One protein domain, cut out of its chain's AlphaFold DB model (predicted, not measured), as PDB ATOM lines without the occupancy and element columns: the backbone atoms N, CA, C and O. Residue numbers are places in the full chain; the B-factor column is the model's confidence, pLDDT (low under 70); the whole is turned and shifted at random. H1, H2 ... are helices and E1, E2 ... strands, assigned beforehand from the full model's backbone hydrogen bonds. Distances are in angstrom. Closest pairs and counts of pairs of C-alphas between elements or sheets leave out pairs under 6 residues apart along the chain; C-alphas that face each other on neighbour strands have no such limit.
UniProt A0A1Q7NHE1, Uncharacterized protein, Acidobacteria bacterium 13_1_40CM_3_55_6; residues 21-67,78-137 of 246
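What this domain is: This is residues 21 to 67 and 78 to 137 of the 246 residues of an uncharacterized protein of Acidobacteria bacterium 13_1_40CM_3_55_6 (UniProt A0A1Q7NHE1). A strongly twisted sheet, E1 E4 E5 E6, and the hairpin E2 E3 stand partly face to face as a small sandwich, their strands crossed. The helical hairpin H1 H2 reaches out from it as an arm; short H3 is at the body's other end. The printed part has 107 residues, three named helices and six named strands, in the order H1 H2 E1 H3 E2 E3 E4 E5 E6. Both sheets are antiparallel and the class is mixed; the whole is loose, radius of gyration of the C-alphas 16.4 A, spans 53 by 37 by 23 A.

Where its parts are: H1, residues 21 to 30, begins at C-alpha 21 (163.586, 188.272, 161.045). H2 is residues 36 to 50, 20.1 A long; E1 52 to 57; H3 59 to 65. E2, 79 to 86, is 22.4 A long and E3, 92 to 99, 21.7 A. E4 is 111 to 119, E5 123 to 128, and E6, 131 to 136, ends at C-alpha 136 (149.579, 205.520, 146.636).

How they stand to each other: H1 and H2 touch at Leu 24 and Gly 43, C-alphas 6.5 A apart, at a steep tilt of 43 degrees, opposite ways. H2 is on the sheet E1 E4 E5 E6, two layers, a helix on one face of a sheet; its line rises 46 degrees out of the local plane, and it stands up from the sheet. E4 bends by 103 degrees at residue 116; within hydrogen-bond range are N 54 and O 114 across E1 and E4, at 3.0 A, and N 117 and O 125 across E4 and E5, at 2.9 A. E4 E5 E6 form a meander, each strand the antiparallel neighbour of the one before, with N 126 and O 133 at 2.9 A. In E2 and E3, N 83 and O 95 are 2.8 A apart. The sheets' strands stand at 87 degrees. H3 and E2 are near each other. In H1 and H3 every O i to N i+4 pair is within hydrogen-bond range; in H2, 10 of 11.

The domain as a whole: Residues 68 to 77 are cut out, C-alphas 67 and 78 being 16.2 A apart. The link E3 to E4 is long. Residues 67 and 101 to 106 have pLDDT under 70.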
ATOM      1  N   GLU A  21     163.061 189.631 160.871       96.00
ATOM      2  CA  GLU A  21     163.586 188.272 161.045       96.00
ATOM      3  C   GLU A  21     164.793 188.238 161.994       96.00
ATOM      4  O   GLU A  21     164.745 187.537 163.002       96.00
ATOM      5  N   ASP A  22     165.803 189.095 161.784       97.12
ATOM      6  CA  ASP A  22     166.947 189.236 162.701       97.12
ATOM      7  C   ASP A  22     166.502 189.483 164.152       97.12
ATOM      8  O   ASP A  22     167.106 188.992 165.109       97.12
ATOM      9  N   ALA A  23     165.468 190.307 164.344       98.06
ATOM     10  CA  ALA A  23     164.959 190.647 165.667       98.06
ATOM     11  C   ALA A  23     164.180 189.490 166.312       98.06
ATOM     12  O   ALA A  23     164.216 189.357 167.540       98.06
ATOM     13  N   LEU A  24     163.494 188.667 165.512       98.12
ATOM     14  CA  LEU A  24     162.855 187.430 165.958       98.12
ATOM     15  C   LEU A  24     163.901 186.379 166.335       98.12
ATOM     16  O   LEU A  24     163.822 185.831 167.433       98.12
ATOM     17  N   GLN A  25     164.913 186.169 165.489       98.31
ATOM     18  CA  GLN A  25     165.994 185.219 165.750       98.31
ATOM     19  C   GLN A  25     166.745 185.581 167.034       98.31
ATOM     20  O   GLN A  25     166.866 184.755 167.931       98.31
ATOM     21  N   LYS A  26     167.123 186.854 167.212       98.50
ATOM     22  CA  LYS A  26     167.759 187.324 168.457       98.50
ATOM     23  C   LYS A  26     166.912 187.069 169.702       98.50
ATOM     24  O   LYS A  26     167.460 186.807 170.771       98.50
ATOM     25  N   LYS A  27     165.583 187.182 169.596       98.44
ATOM     26  CA  LYS A  27     164.673 186.890 170.713       98.44
ATOM     27  C   LYS A  27     164.651 185.396 171.026       98.44
ATOM     28  O   LYS A  27     164.650 185.041 172.201       98.44
ATOM     29  N   LEU A  28     164.656 184.548 170.000       98.06
ATOM     30  CA  LEU A  28     164.723 183.097 170.142       98.06
ATOM     31  C   LEU A  28     166.061 182.648 170.752       98.06
ATOM     32  O   LEU A  28     166.055 181.845 171.678       98.06
ATOM     33  N   ASP A  29     167.182 183.223 170.314       98.31
ATOM     34  CA  ASP A  29     168.515 182.925 170.858       98.31
ATOM     35  C   ASP A  29     168.632 183.324 172.337       98.31
ATOM     36  O   ASP A  29     169.202 182.594 173.149       98.31
ATOM     37  N   ALA A  30     168.066 184.479 172.706       98.56
ATOM     38  CA  ALA A  30     168.052 184.960 174.087       98.56
ATOM     39  C   ALA A  30     167.104 184.150 174.992       98.56
ATOM     40  O   ALA A  30     167.350 184.025 176.191       98.56
ATOM     41  N   GLU A  31     166.023 183.598 174.434       98.38
ATOM     42  CA  GLU A  31     165.022 182.812 175.157       98.38
ATOM     43  C   GLU A  31     164.695 181.500 174.414       98.38
ATOM     44  O   GLU A  31     163.586 181.350 173.898       98.38
ATOM     45  N   PRO A  32     165.587 180.486 174.413       97.81
ATOM     46  CA  PRO A  32     165.414 179.273 173.595       97.81
ATOM     47  C   PRO A  32     164.176 178.427 173.927       97.81
ATOM     48  O   PRO A  32     163.815 177.519 173.186       97.81
ATOM     49  N   LYS A  33     163.531 178.692 175.071       98.12
ATOM     50  CA  LYS A  33     162.303 178.024 175.531       98.12
ATOM     51  C   LYS A  33     161.047 178.889 175.350       98.12
ATOM     52  O   LYS A  33     160.002 178.557 175.914       98.12
ATOM     53  N   ILE A  34     161.135 180.014 174.631       98.50
ATOM     54  CA  ILE A  34     159.974 180.853 174.334       98.50
ATOM     55  C   ILE A  34     158.932 180.039 173.557       98.50
ATOM     56  O   ILE A  34     159.244 179.335 172.602       98.50
ATOM     57  N   LYS A  35     157.668 180.119 173.978       98.50
ATOM     58  CA  LYS A  35     156.563 179.471 173.258       98.50
ATOM     59  C   LYS A  35     156.316 180.193 171.932       98.50
ATOM     60  O   LYS A  35     156.320 181.426 171.919       98.50
ATOM     61  N   SER A  36     155.989 179.462 170.864       98.31
ATOM     62  CA  SER A  36     155.734 180.039 169.533       98.31
ATOM     63  C   SER A  36     154.684 181.152 169.571       98.31
ATOM     64  O   SER A  36     154.907 182.211 169.003       98.31
ATOM     65  N   ALA A  37     153.591 180.985 170.325       98.38
ATOM     66  CA  ALA A  37     152.569 182.024 170.508       98.38
ATOM     67  C   ALA A  37     153.112 183.323 171.141       98.38
ATOM     68  O   ALA A  37     152.746 184.427 170.731       98.38
ATOM     69  N   ALA A  38     154.015 183.220 172.121       98.62
ATOM     70  CA  ALA A  38     154.638 184.393 172.737       98.62
ATOM     71  C   ALA A  38     155.615 185.080 171.769       98.62
ATOM     72  O   ALA A  38     155.644 186.311 171.693       98.62
ATOM     73  N   LEU A  39     156.366 184.294 170.991       98.62
ATOM     74  CA  LEU A  39     157.246 184.814 169.948       98.62
ATOM     75  C   LEU A  39     156.447 185.471 168.809       98.62
ATOM     76  O   LEU A  39     156.803 186.561 168.373       98.62
ATOM     77  N   ALA A  40     155.322 184.882 168.394       98.69
ATOM     78  CA  ALA A  40     154.408 185.448 167.405       98.69
ATOM     79  C   ALA A  40     153.828 186.785 167.880       98.69
ATOM     80  O   ALA A  40     153.800 187.757 167.126       98.69
ATOM     81  N   LYS A  41     153.419 186.878 169.154       98.69
ATOM     82  CA  LYS A  41     152.990 188.148 169.753       98.69
ATOM     83  C   LYS A  41     154.100 189.203 169.678       98.69
ATOM     84  O   LYS A  41     153.842 190.314 169.225       98.69
ATOM     85  N   TYR A  42     155.323 188.856 170.081       98.75
ATOM     86  CA  TYR A  42     156.476 189.754 169.969       98.75
ATOM     87  C   TYR A  42     156.738 190.176 168.510       98.75
ATOM     88  O   TYR A  42     156.976 191.353 168.241       98.75
ATOM     89  N   GLY A  43     156.609 189.245 167.564       98.56
ATOM     90  CA  GLY A  43     156.690 189.515 166.131       98.56
ATOM     91  C   GLY A  43     155.636 190.502 165.645       98.56
ATOM     92  O   GLY A  43     155.976 191.438 164.933       98.56
ATOM     93  N   ASN A  44     154.379 190.363 166.069       98.69
ATOM     94  CA  ASN A  44     153.320 191.319 165.734       98.69
ATOM     95  C   ASN A  44     153.577 192.710 166.335       98.69
ATOM     96  O   ASN A  44     153.354 193.719 165.665       98.69
ATOM     97  N   ASP A  45     154.094 192.772 167.568       98.56
ATOM     98  CA  ASP A  45     154.479 194.033 168.213       98.56
ATOM     99  C   ASP A  45     155.613 194.735 167.431       98.56
ATOM    100  O   ASP A  45     155.625 195.965 167.317       98.56
ATOM    101  N   LEU A  46     156.559 193.971 166.866       98.31
ATOM    102  CA  LEU A  46     157.603 194.490 165.977       98.31
ATOM    103  C   LEU A  46     157.055 194.889 164.605       98.31
ATOM    104  O   LEU A  46     157.345 195.995 164.153       98.31
ATOM    105  N   LEU A  47     156.244 194.038 163.976       98.25
ATOM    106  CA  LEU A  47     155.611 194.280 162.681       98.25
ATOM    107  C   LEU A  47     154.833 195.597 162.705       98.25
ATOM    108  O   LEU A  47     155.029 196.442 161.843       98.25
ATOM    109  N   ALA A  48     154.031 195.848 163.743       98.06
ATOM    110  CA  ALA A  48     153.282 197.097 163.872       98.06
ATOM    111  C   ALA A  48     154.179 198.351 163.950       98.06
ATOM    112  O   ALA A  48     153.778 199.421 163.489       98.06
ATOM    113  N   LYS A  49     155.379 198.225 164.536       97.94
ATOM    114  CA  LYS A  49     156.322 199.331 164.780       97.94
ATOM    115  C   LYS A  49     157.344 199.539 163.673       97.94
ATOM    116  O   LYS A  49     157.875 200.640 163.561       97.94
ATOM    117  N   LYS A  50     157.680 198.482 162.933       97.94
ATOM    118  CA  LYS A  50     158.790 198.455 161.974       97.94
ATOM    119  C   LYS A  50     158.387 197.998 160.579       97.94
ATOM    120  O   LYS A  50     159.172 198.200 159.670       97.94
ATOM    121  N   GLY A  51     157.209 197.403 160.409       98.00
ATOM    122  CA  GLY A  51     156.832 196.709 159.182       98.00
ATOM    123  C   GLY A  51     157.593 195.398 158.984       98.00
ATOM    124  O   GLY A  51     158.363 194.968 159.845       98.00
ATOM    125  N   ILE A  52     157.331 194.768 157.845       97.50
ATOM    126  CA  ILE A  52     158.144 193.715 157.235       97.50
ATOM    127  C   ILE A  52     158.680 194.254 155.912       97.50
ATOM    128  O   ILE A  52     158.017 195.062 155.256       97.50
ATOM    129  N   ASP A  53     159.889 193.853 155.548       97.38
ATOM    130  CA  ASP A  53     160.546 194.321 154.335       97.38
ATOM    131  C   ASP A  53     159.938 193.652 153.100       97.38
ATOM    132  O   ASP A  53     160.019 192.439 152.949       97.38
ATOM    133  N   PHE A  54     159.337 194.455 152.221       96.94
ATOM    134  CA  PHE A  54     158.941 194.029 150.879       96.94
ATOM    135  C   PHE A  54     160.062 194.340 149.893       96.94
ATOM    136  O   PHE A  54     160.548 195.474 149.873       96.94
ATOM    137  N   GLN A  55     160.441 193.371 149.062       94.81
ATOM    138  CA  GLN A  55     161.422 193.542 147.993       94.81
ATOM    139  C   GLN A  55     160.741 194.102 146.741       94.81
ATOM    140  O   GLN A  55     160.316 193.365 145.859       94.81
ATOM    141  N   PHE A  56     160.609 195.428 146.661       95.06
ATOM    142  CA  PHE A  56     160.069 196.056 145.457       95.06
ATOM    143  C   PHE A  56     161.130 196.101 144.362       95.06
ATOM    144  O   PHE A  56     162.212 196.643 144.591       95.06
ATOM    145  N   ASP A  57     160.808 195.611 143.168       93.00
ATOM    146  CA  ASP A  57     161.626 195.833 141.980       93.00
ATOM    147  C   ASP A  57     161.412 197.263 141.477       93.00
ATOM    148  O   ASP A  57     160.326 197.636 141.017       93.00
ATOM    149  N   LEU A  58     162.454 198.084 141.612       93.06
ATOM    150  CA  LEU A  58     162.443 199.485 141.206       93.06
ATOM    151  C   LEU A  58     163.230 199.741 139.918       93.06
ATOM    152  O   LEU A  58     163.502 200.907 139.632       93.06
ATOM    153  N   CYS A  59     163.605 198.728 139.129       89.31
ATOM    154  CA  CYS A  59     164.470 198.947 137.962       89.31
ATOM    155  C   CYS A  59     163.924 200.003 137.001       89.31
ATOM    156  O   CYS A  59     164.656 200.908 136.595       89.31
ATOM    157  N   GLU A  60     162.627 199.944 136.678       90.81
ATOM    158  CA  GLU A  60     161.990 200.941 135.813       90.81
ATOM    159  C   GLU A  60     162.146 202.357 136.391       90.81
ATOM    160  O   GLU A  60     162.562 203.285 135.690       90.81
ATOM    161  N   PHE A  61     161.867 202.520 137.687       91.44
ATOM    162  CA  PHE A  61     162.004 203.801 138.372       91.44
ATOM    163  C   PHE A  61     163.457 204.294 138.364       91.44
ATOM    164  O   PHE A  61     163.706 205.463 138.056       91.44
ATOM    165  N   LEU A  62     164.420 203.429 138.686       88.88
ATOM    166  CA  LEU A  62     165.831 203.799 138.764       88.88
ATOM    167  C   LEU A  62     166.376 204.195 137.388       88.88
ATOM    168  O   LEU A  62     167.023 205.235 137.286       88.88
ATOM    169  N   HIS A  63     166.051 203.456 136.324       86.38
ATOM    170  CA  HIS A  63     166.455 203.803 134.956       86.38
ATOM    171  C   HIS A  63     165.894 205.154 134.498       86.38
ATOM    172  O   HIS A  63     166.607 205.940 133.876       86.38
ATOM    173  N   GLN A  64     164.640 205.463 134.839       88.06
ATOM    174  CA  GLN A  64     164.027 206.753 134.501       88.06
ATOM    175  C   GLN A  64     164.644 207.928 135.280       88.06
ATOM    176  O   GLN A  64     164.664 209.051 134.779       88.06
ATOM    177  N   ASN A  65     165.138 207.687 136.499       84.00
ATOM    178  CA  ASN A  65     165.580 208.740 137.425       84.00
ATOM    179  C   ASN A  65     167.108 208.811 137.622       84.00
ATOM    180  O   ASN A  65     167.588 209.693 138.334       84.00
ATOM    181  N   ASN A  66     167.881 207.926 136.987       74.56
ATOM    182  CA  ASN A  66     169.344 207.919 137.015       74.56
ATOM    183  C   ASN A  66     169.914 207.791 135.590       74.56
ATOM    184  O   ASN A  66     170.246 206.691 135.149       74.56
ATOM    185  N   PRO A  67     170.054 208.910 134.856       59.72
ATOM    186  CA  PRO A  67     170.440 208.891 133.444       59.72
ATOM    187  C   PRO A  67     171.910 208.513 133.206       59.72
ATOM    188  O   PRO A  67     172.307 208.273 132.066       59.72
ATOM    189  N   PRO A  78     176.872 201.799 147.093       80.69
ATOM    190  CA  PRO A  78     175.446 202.016 147.233       80.69
ATOM    191  C   PRO A  78     175.090 203.487 147.022       80.69
ATOM    192  O   PRO A  78     175.732 204.368 147.609       80.69
ATOM    193  N   ARG A  79     174.057 203.763 146.225       84.81
ATOM    194  CA  ARG A  79     173.564 205.129 146.018       84.81
ATOM    195  C   ARG A  79     172.310 205.377 146.834       84.81
ATOM    196  O   ARG A  79     171.543 204.467 147.142       84.81
ATOM    197  N   THR A  80     172.124 206.639 147.206       89.69
ATOM    198  CA  THR A  80     170.891 207.091 147.850       89.69
ATOM    199  C   THR A  80     169.961 207.650 146.787       89.69
ATOM    200  O   THR A  80     170.343 208.557 146.049       89.69
ATOM    201  N   TYR A  81     168.742 207.129 146.739       91.00
ATOM    202  CA  TYR A  81     167.693 207.559 145.826       91.00
ATOM    203  C   TYR A  81     166.604 208.296 146.574       91.00
ATOM    204  O   TYR A  81     166.201 207.886 147.662       91.00
ATOM    205  N   LYS A  82     166.101 209.363 145.953       93.75
ATOM    206  CA  LYS A  82     164.910 210.070 146.410       93.75
ATOM    207  C   LYS A  82     163.694 209.493 145.708       93.75
ATOM    208  O   LYS A  82     163.629 209.513 144.485       93.75
ATOM    209  N   LEU A  83     162.739 209.010 146.489       94.94
ATOM    210  CA  LEU A  83     161.487 208.442 146.022       94.94
ATOM    211  C   LEU A  83     160.367 209.449 146.321       94.94
ATOM    212  O   LEU A  83     159.877 209.498 147.454       94.94
ATOM    213  N   PRO A  84     159.993 210.317 145.365       94.94
ATOM    214  CA  PRO A  84     158.808 211.146 145.523       94.94
ATOM    215  C   PRO A  84     157.567 210.248 145.486       94.94
ATOM    216  O   PRO A  84     157.363 209.498 144.533       94.94
ATOM    217  N   MET A  85     156.743 210.307 146.528       96.25
ATOM    218  CA  MET A  85     155.537 209.495 146.655       96.25
ATOM    219  C   MET A  85     154.342 210.351 147.053       96.25
ATOM    220  O   MET A  85     154.441 211.266 147.876       96.25
ATOM    221  N   LYS A  86     153.186 210.004 146.488       98.00
ATOM    222  CA  LYS A  86     151.903 210.622 146.811       98.00
ATOM    223  C   LYS A  86     151.254 209.875 147.974       98.00
ATOM    224  O   LYS A  86     151.085 208.660 147.903       98.00
ATOM    225  N   GLN A  87     150.858 210.590 149.017       98.25
ATOM    226  CA  GLN A  87     150.009 210.054 150.079       98.25
ATOM    227  C   GLN A  87     148.554 209.956 149.596       98.25
ATOM    228  O   GLN A  87     148.140 210.646 148.662       98.25
ATOM    229  N   THR A  88     147.758 209.095 150.223       97.69
ATOM    230  CA  THR A  88     146.342 208.888 149.852       97.69
ATOM    231  C   THR A  88     145.461 210.125 150.052       97.69
ATOM    232  O   THR A  88     144.473 210.280 149.338       97.69
ATOM    233  N   ASP A  89     145.856 211.051 150.929       97.25
ATOM    234  CA  ASP A  89     145.217 212.363 151.110       97.25
ATOM    235  C   ASP A  89     145.578 213.392 150.017       97.25
ATOM    236  O   ASP A  89     145.071 214.512 150.007       97.25
ATOM    237  N   GLY A  90     146.452 213.021 149.076       97.25
ATOM    238  CA  GLY A  90     146.911 213.868 147.982       97.25
ATOM    239  C   GLY A  90     148.224 214.609 148.238       97.25
ATOM    240  O   GLY A  90     148.829 215.083 147.270       97.25
ATOM    241  N   SER A  91     148.694 214.672 149.486       96.81
ATOM    242  CA  SER A  91     149.967 215.305 149.832       96.81
ATOM    243  C   SER A  91     151.164 214.539 149.255       96.81
ATOM    244  O   SER A  91     151.064 213.378 148.852       96.81
ATOM    245  N   GLN A  92     152.315 215.204 149.165       96.38
ATOM    246  CA  GLN A  92     153.555 214.623 148.646       96.38
ATOM    247  C   GLN A  92     154.563 214.456 149.777       96.38
ATOM    248  O   GLN A  92     154.735 215.354 150.602       96.38
ATOM    249  N   ALA A  93     155.271 213.334 149.772       95.81
ATOM    250  CA  ALA A  93     156.405 213.076 150.641       95.81
ATOM    251  C   ALA A  93     157.587 212.589 149.802       95.81
ATOM    252  O   ALA A  93     157.418 211.907 148.793       95.81
ATOM    253  N   VAL A  94     158.799 212.959 150.211       96.69
ATOM    254  CA  VAL A  94     160.026 212.468 149.581       96.69
ATOM    255  C   VAL A  94     160.700 211.524 150.552       96.69
ATOM    256  O   VAL A  94     161.091 211.934 151.646       96.69
ATOM    257  N   PHE A  95     160.846 210.275 150.134       97.06
ATOM    258  CA  PHE A  95     161.578 209.269 150.881       97.06
ATOM    259  C   PHE A  95     162.997 209.123 150.343       97.06
ATOM    260  O   PHE A  95     163.258 209.418 149.181       97.06
ATOM    261  N   GLU A  96     163.916 208.671 151.183       95.62
ATOM    262  CA  GLU A  96     165.280 208.327 150.797       95.62
ATOM    263  C   GLU A  96     165.542 206.860 151.096       95.62
ATOM    264  O   GLU A  96     165.352 206.414 152.226       95.62
ATOM    265  N   THR A  97     166.006 206.120 150.094       93.62
ATOM    266  CA  THR A  97     166.427 204.724 150.243       93.62
ATOM    267  C   THR A  97     167.843 204.536 149.718       93.62
ATOM    268  O   THR A  97     168.299 205.293 148.858       93.62
ATOM    269  N   ARG A  98     168.543 203.525 150.229       89.44
ATOM    270  CA  ARG A  98     169.883 203.150 149.780       89.44
ATOM    271  C   ARG A  98     169.782 201.870 148.959       89.44
ATOM    272  O   ARG A  98     169.380 200.841 149.491       89.44
ATOM    273  N   VAL A  99     170.169 201.945 147.692       84.44
ATOM    274  CA  VAL A  99     170.201 200.797 146.780       84.44
ATOM    275  C   VAL A  99     171.628 200.273 146.763       84.44
ATOM    276  O   VAL A  99     172.553 201.012 146.418       84.44
ATOM    277  N   ASN A 100     171.816 199.039 147.230       73.12
ATOM    278  CA  ASN A 100     173.141 198.425 147.331       73.12
ATOM    279  C   ASN A 100     173.577 197.787 146.012       73.12
ATOM    280  O   ASN A 100     174.764 197.848 145.695       73.12
ATOM    281  N   ASP A 101     172.629 197.257 145.242       69.75
ATOM    282  CA  ASP A 101     172.884 196.672 143.935       69.75
ATOM    283  C   ASP A 101     171.999 197.334 142.878       69.75
ATOM    284  O   ASP A 101     170.775 197.266 142.933       69.75
ATOM    285  N   GLU A 102     172.636 198.061 141.964       61.44
ATOM    286  CA  GLU A 102     171.966 198.716 140.834       61.44
ATOM    287  C   GLU A 102     172.129 197.907 139.548       61.44
ATOM    288  O   GLU A 102     171.552 198.275 138.531       61.44
ATOM    289  N   GLU A 103     172.965 196.863 139.570       58.00
ATOM    290  CA  GLU A 103     173.233 196.019 138.402       58.00
ATOM    291  C   GLU A 103     172.189 194.904 138.259       58.00
ATOM    292  O   GLU A 103     172.175 194.204 137.249       58.00
ATOM    293  N   GLY A 104     171.257 194.838 139.213       61.00
ATOM    294  CA  GLY A 104     170.168 193.881 139.258       61.00
ATOM    295  C   GLY A 104     170.548 192.627 140.044       61.00
ATOM    296  O   GLY A 104     171.719 192.268 140.144       61.00
ATOM    297  N   GLY A 105     169.549 191.953 140.610       65.69
ATOM    298  CA  GLY A 105     169.684 190.610 141.160       65.69
ATOM    299  C   GLY A 105     170.065 189.600 140.076       65.69
ATOM    300  O   GLY A 105     170.315 189.948 138.922       65.69
ATOM    301  N   ALA A 106     170.080 188.314 140.427       69.44
ATOM    302  CA  ALA A 106     170.434 187.244 139.489       69.44
ATOM    303  C   ALA A 106     169.584 187.245 138.198       69.44
ATOM    304  O   ALA A 106     170.044 186.740 137.173       69.44
ATOM    305  N   CYS A 107     168.391 187.848 138.225       72.38
ATOM    306  CA  CYS A 107     167.476 187.965 137.090       72.38
ATOM    307  C   CYS A 107     167.283 189.421 136.625       72.38
ATOM    308  O   CYS A 107     166.398 189.712 135.821       72.38
ATOM    309  N   GLY A 108     168.166 190.331 137.055       77.12
ATOM    310  CA  GLY A 108     168.187 191.727 136.630       77.12
ATOM    311  C   GLY A 108     167.268 192.655 137.424       77.12
ATOM    312  O   GLY A 108     167.027 193.765 136.961       77.12
ATOM    313  N   GLU A 109     166.756 192.240 138.588       81.69
ATOM    314  CA  GLU A 109     165.822 193.030 139.402       81.69
ATOM    315  C   GLU A 109     166.516 194.019 140.337       81.69
ATOM    316  O   GLU A 109     167.496 193.700 141.004       81.69
ATOM    317  N   CYS A 110     165.959 195.212 140.496       87.06
ATOM    318  CA  CYS A 110     166.569 196.260 141.304       87.06
ATOM    319  C   CYS A 110     165.821 196.349 142.627       87.06
ATOM    320  O   CYS A 110     165.065 197.298 142.871       87.06
ATOM    321  N   PHE A 111     165.995 195.319 143.457       90.12
ATOM    322  CA  PHE A 111     165.230 195.184 144.686       90.12
ATOM    323  C   PHE A 111     165.577 196.260 145.710       90.12
ATOM    324  O   PHE A 111     166.733 196.506 146.065       90.12
ATOM    325  N   VAL A 112     164.524 196.879 146.234       92.81
ATOM    326  CA  VAL A 112     164.590 197.806 147.352       92.81
ATOM    327  C   VAL A 112     163.660 197.325 148.445       92.81
ATOM    328  O   VAL A 112     162.447 197.251 148.266       92.81
ATOM    329  N   SER A 113     164.244 197.076 149.614       95.12
ATOM    330  CA  SER A 113     163.500 196.717 150.812       95.12
ATOM    331  C   SER A 113     162.736 197.926 151.355       95.12
ATOM    332  O   SER A 113     163.334 198.906 151.815       95.12
ATOM    333  N   ILE A 114     161.407 197.856 151.301       97.31
ATOM    334  CA  ILE A 114     160.503 198.871 151.841       97.31
ATOM    335  C   ILE A 114     159.704 198.243 152.995       97.31
ATOM    336  O   ILE A 114     158.871 197.370 152.750       97.31
ATOM    337  N   PRO A 115     159.920 198.679 154.247       98.19
ATOM    338  CA  PRO A 115     159.206 198.165 155.406       98.19
ATOM    339  C   PRO A 115     157.740 198.605 155.388       98.19
ATOM    340  O   PRO A 115     157.425 199.791 155.516       98.19
ATOM    341  N   ALA A 116     156.821 197.655 155.279       98.44
ATOM    342  CA  ALA A 116     155.393 197.931 155.228       98.44
ATOM    343  C   ALA A 116     154.606 197.065 156.211       98.44
ATOM    344  O   ALA A 116     155.034 195.997 156.636       98.44
ATOM    345  N   THR A 117     153.425 197.546 156.587       98.25
ATOM    346  CA  THR A 117     152.457 196.797 157.417       98.25
ATOM    347  C   THR A 117     151.213 196.377 156.640       98.25
ATOM    348  O   THR A 117     150.466 195.504 157.085       98.25
ATOM    349  N   LYS A 118     151.034 196.952 155.450       98.38
ATOM    350  CA  LYS A 118     150.005 196.602 154.479       98.38
ATOM    351  C   LYS A 118     150.502 196.957 153.080       98.38
ATOM    352  O   LYS A 118     150.986 198.072 152.885       98.38
ATOM    353  N   VAL A 119     150.352 196.054 152.113       98.31
ATOM    354  CA  VAL A 119     150.651 196.334 150.698       98.31
ATOM    355  C   VAL A 119     149.548 195.774 149.810       98.31
ATOM    356  O   VAL A 119     149.116 194.638 149.971       98.31
ATOM    357  N   THR A 120     149.085 196.583 148.861       97.69
ATOM    358  CA  THR A 120     148.135 196.175 147.819       97.69
ATOM    359  C   THR A 120     148.667 196.572 146.440       97.69
ATOM    360  O   THR A 120     149.753 197.142 146.304       97.69
ATOM    361  N   THR A 121     147.893 196.312 145.389       96.44
ATOM    362  CA  THR A 121     148.202 196.807 144.037       96.44
ATOM    363  C   THR A 121     148.132 198.336 143.926       96.44
ATOM    364  O   THR A 121     148.620 198.899 142.951       96.44
ATOM    365  N   ARG A 122     147.518 199.027 144.900       97.50
ATOM    366  CA  ARG A 122     147.251 200.477 144.846       97.50
ATOM    367  C   ARG A 122     147.878 201.272 145.978       97.50
ATOM    368  O   ARG A 122     148.054 202.477 145.832       97.50
ATOM    369  N   GLU A 123     148.186 200.627 147.095       98.25
ATOM    370  CA  GLU A 123     148.560 201.302 148.335       98.25
ATOM    371  C   GLU A 123     149.706 200.593 149.054       98.25
ATOM    372  O   GLU A 123     149.815 199.366 149.004       98.25
ATOM    373  N   ILE A 124     150.510 201.378 149.769       98.56
ATOM    374  CA  ILE A 124     151.549 200.916 150.693       98.56
ATOM    375  C   ILE A 124     151.328 201.629 152.033       98.56
ATOM    376  O   ILE A 124     151.312 202.858 152.077       98.56
ATOM    377  N   GLU A 125     151.192 200.881 153.129       98.62
ATOM    378  CA  GLU A 125     151.315 201.415 154.492       98.62
ATOM    379  C   GLU A 125     152.767 201.252 154.962       98.62
ATOM    380  O   GLU A 125     153.126 200.265 155.616       98.62
ATOM    381  N   LEU A 126     153.603 202.215 154.570       98.44
ATOM    382  CA  LEU A 126     155.044 202.269 154.831       98.44
ATOM    383  C   LEU A 126     155.320 202.682 156.278       98.44
ATOM    384  O   LEU A 126     154.699 203.612 156.789       98.44
ATOM    385  N   VAL A 127     156.318 202.064 156.909       98.38
ATOM    386  CA  VAL A 127     156.837 202.471 158.217       98.38
ATOM    387  C   VAL A 127     158.206 203.136 158.061       98.38
ATOM    388  O   VAL A 127     159.186 202.486 157.723       98.38
ATOM    389  N   ALA A 128     158.311 204.435 158.340       97.88
ATOM    390  CA  ALA A 128     159.580 205.162 158.246       97.88
ATOM    391  C   ALA A 128     159.714 206.214 159.355       97.88
ATOM    392  O   ALA A 128     158.753 206.890 159.719       97.88
ATOM    393  N   GLY A 129     160.911 206.354 159.934       94.50
ATOM    394  CA  GLY A 129     161.158 207.323 161.014       94.50
ATOM    395  C   GLY A 129     160.208 207.183 162.217       94.50
ATOM    396  O   GLY A 129     159.841 208.188 162.821       94.50
ATOM    397  N   GLY A 130     159.753 205.960 162.521       94.50
ATOM    398  CA  GLY A 130     158.802 205.681 163.606       94.50
ATOM    399  C   GLY A 130     157.349 206.089 163.327       94.50
ATOM    400  O   GLY A 130     156.536 206.076 164.247       94.50
ATOM    401  N   LYS A 131     157.012 206.459 162.087       97.38
ATOM    402  CA  LYS A 131     155.656 206.832 161.657       97.38
ATOM    403  C   LYS A 131     155.174 205.928 160.528       97.38
ATOM    404  O   LYS A 131     155.981 205.394 159.769       97.38
ATOM    405  N   LYS A 132     153.852 205.798 160.414       98.31
ATOM    406  CA  LYS A 132     153.187 205.148 159.283       98.31
ATOM    407  C   LYS A 132     152.791 206.182 158.236       98.31
ATOM    408  O   LYS A 132     152.297 207.249 158.595       98.31
ATOM    409  N   TYR A 133     152.978 205.844 156.968       98.50
ATOM    410  CA  TYR A 133     152.572 206.647 155.821       98.50
ATOM    411  C   TYR A 133     151.686 205.797 154.922       98.50
ATOM    412  O   TYR A 133     152.098 204.714 154.506       98.50
ATOM    413  N   LEU A 134     150.485 206.287 154.614       98.44
ATOM    414  CA  LEU A 134     149.575 205.624 153.687       98.44
ATOM    415  C   LEU A 134     149.746 206.231 152.293       98.44
ATOM    416  O   LEU A 134     149.284 207.341 152.012       98.44
ATOM    417  N   LEU A 135     150.446 205.499 151.436       98.56
ATOM    418  CA  LEU A 135     150.946 205.961 150.150       98.56
ATOM    419  C   LEU A 135     150.176 205.320 149.004       98.56
ATOM    420  O   LEU A 135     149.839 204.141 149.064       98.56
ATOM    421  N   VAL A 136     149.963 206.078 147.932       98.44
ATOM    422  CA  VAL A 136     149.579 205.520 146.636       98.44
ATOM    423  C   VAL A 136     150.805 204.817 146.063       98.44
ATOM    424  O   VAL A 136     151.846 205.446 145.867       98.44
ATOM    425  N   ARG A 137     150.684 203.519 145.783       97.75
ATOM    426  CA  ARG A 137     151.763 202.718 145.205       97.75
ATOM    427  C   ARG A 137     152.075 203.209 143.784       97.75
ATOM    428  O   ARG A 137     151.179 203.186 142.935       97.75
TER     429      ARG A 137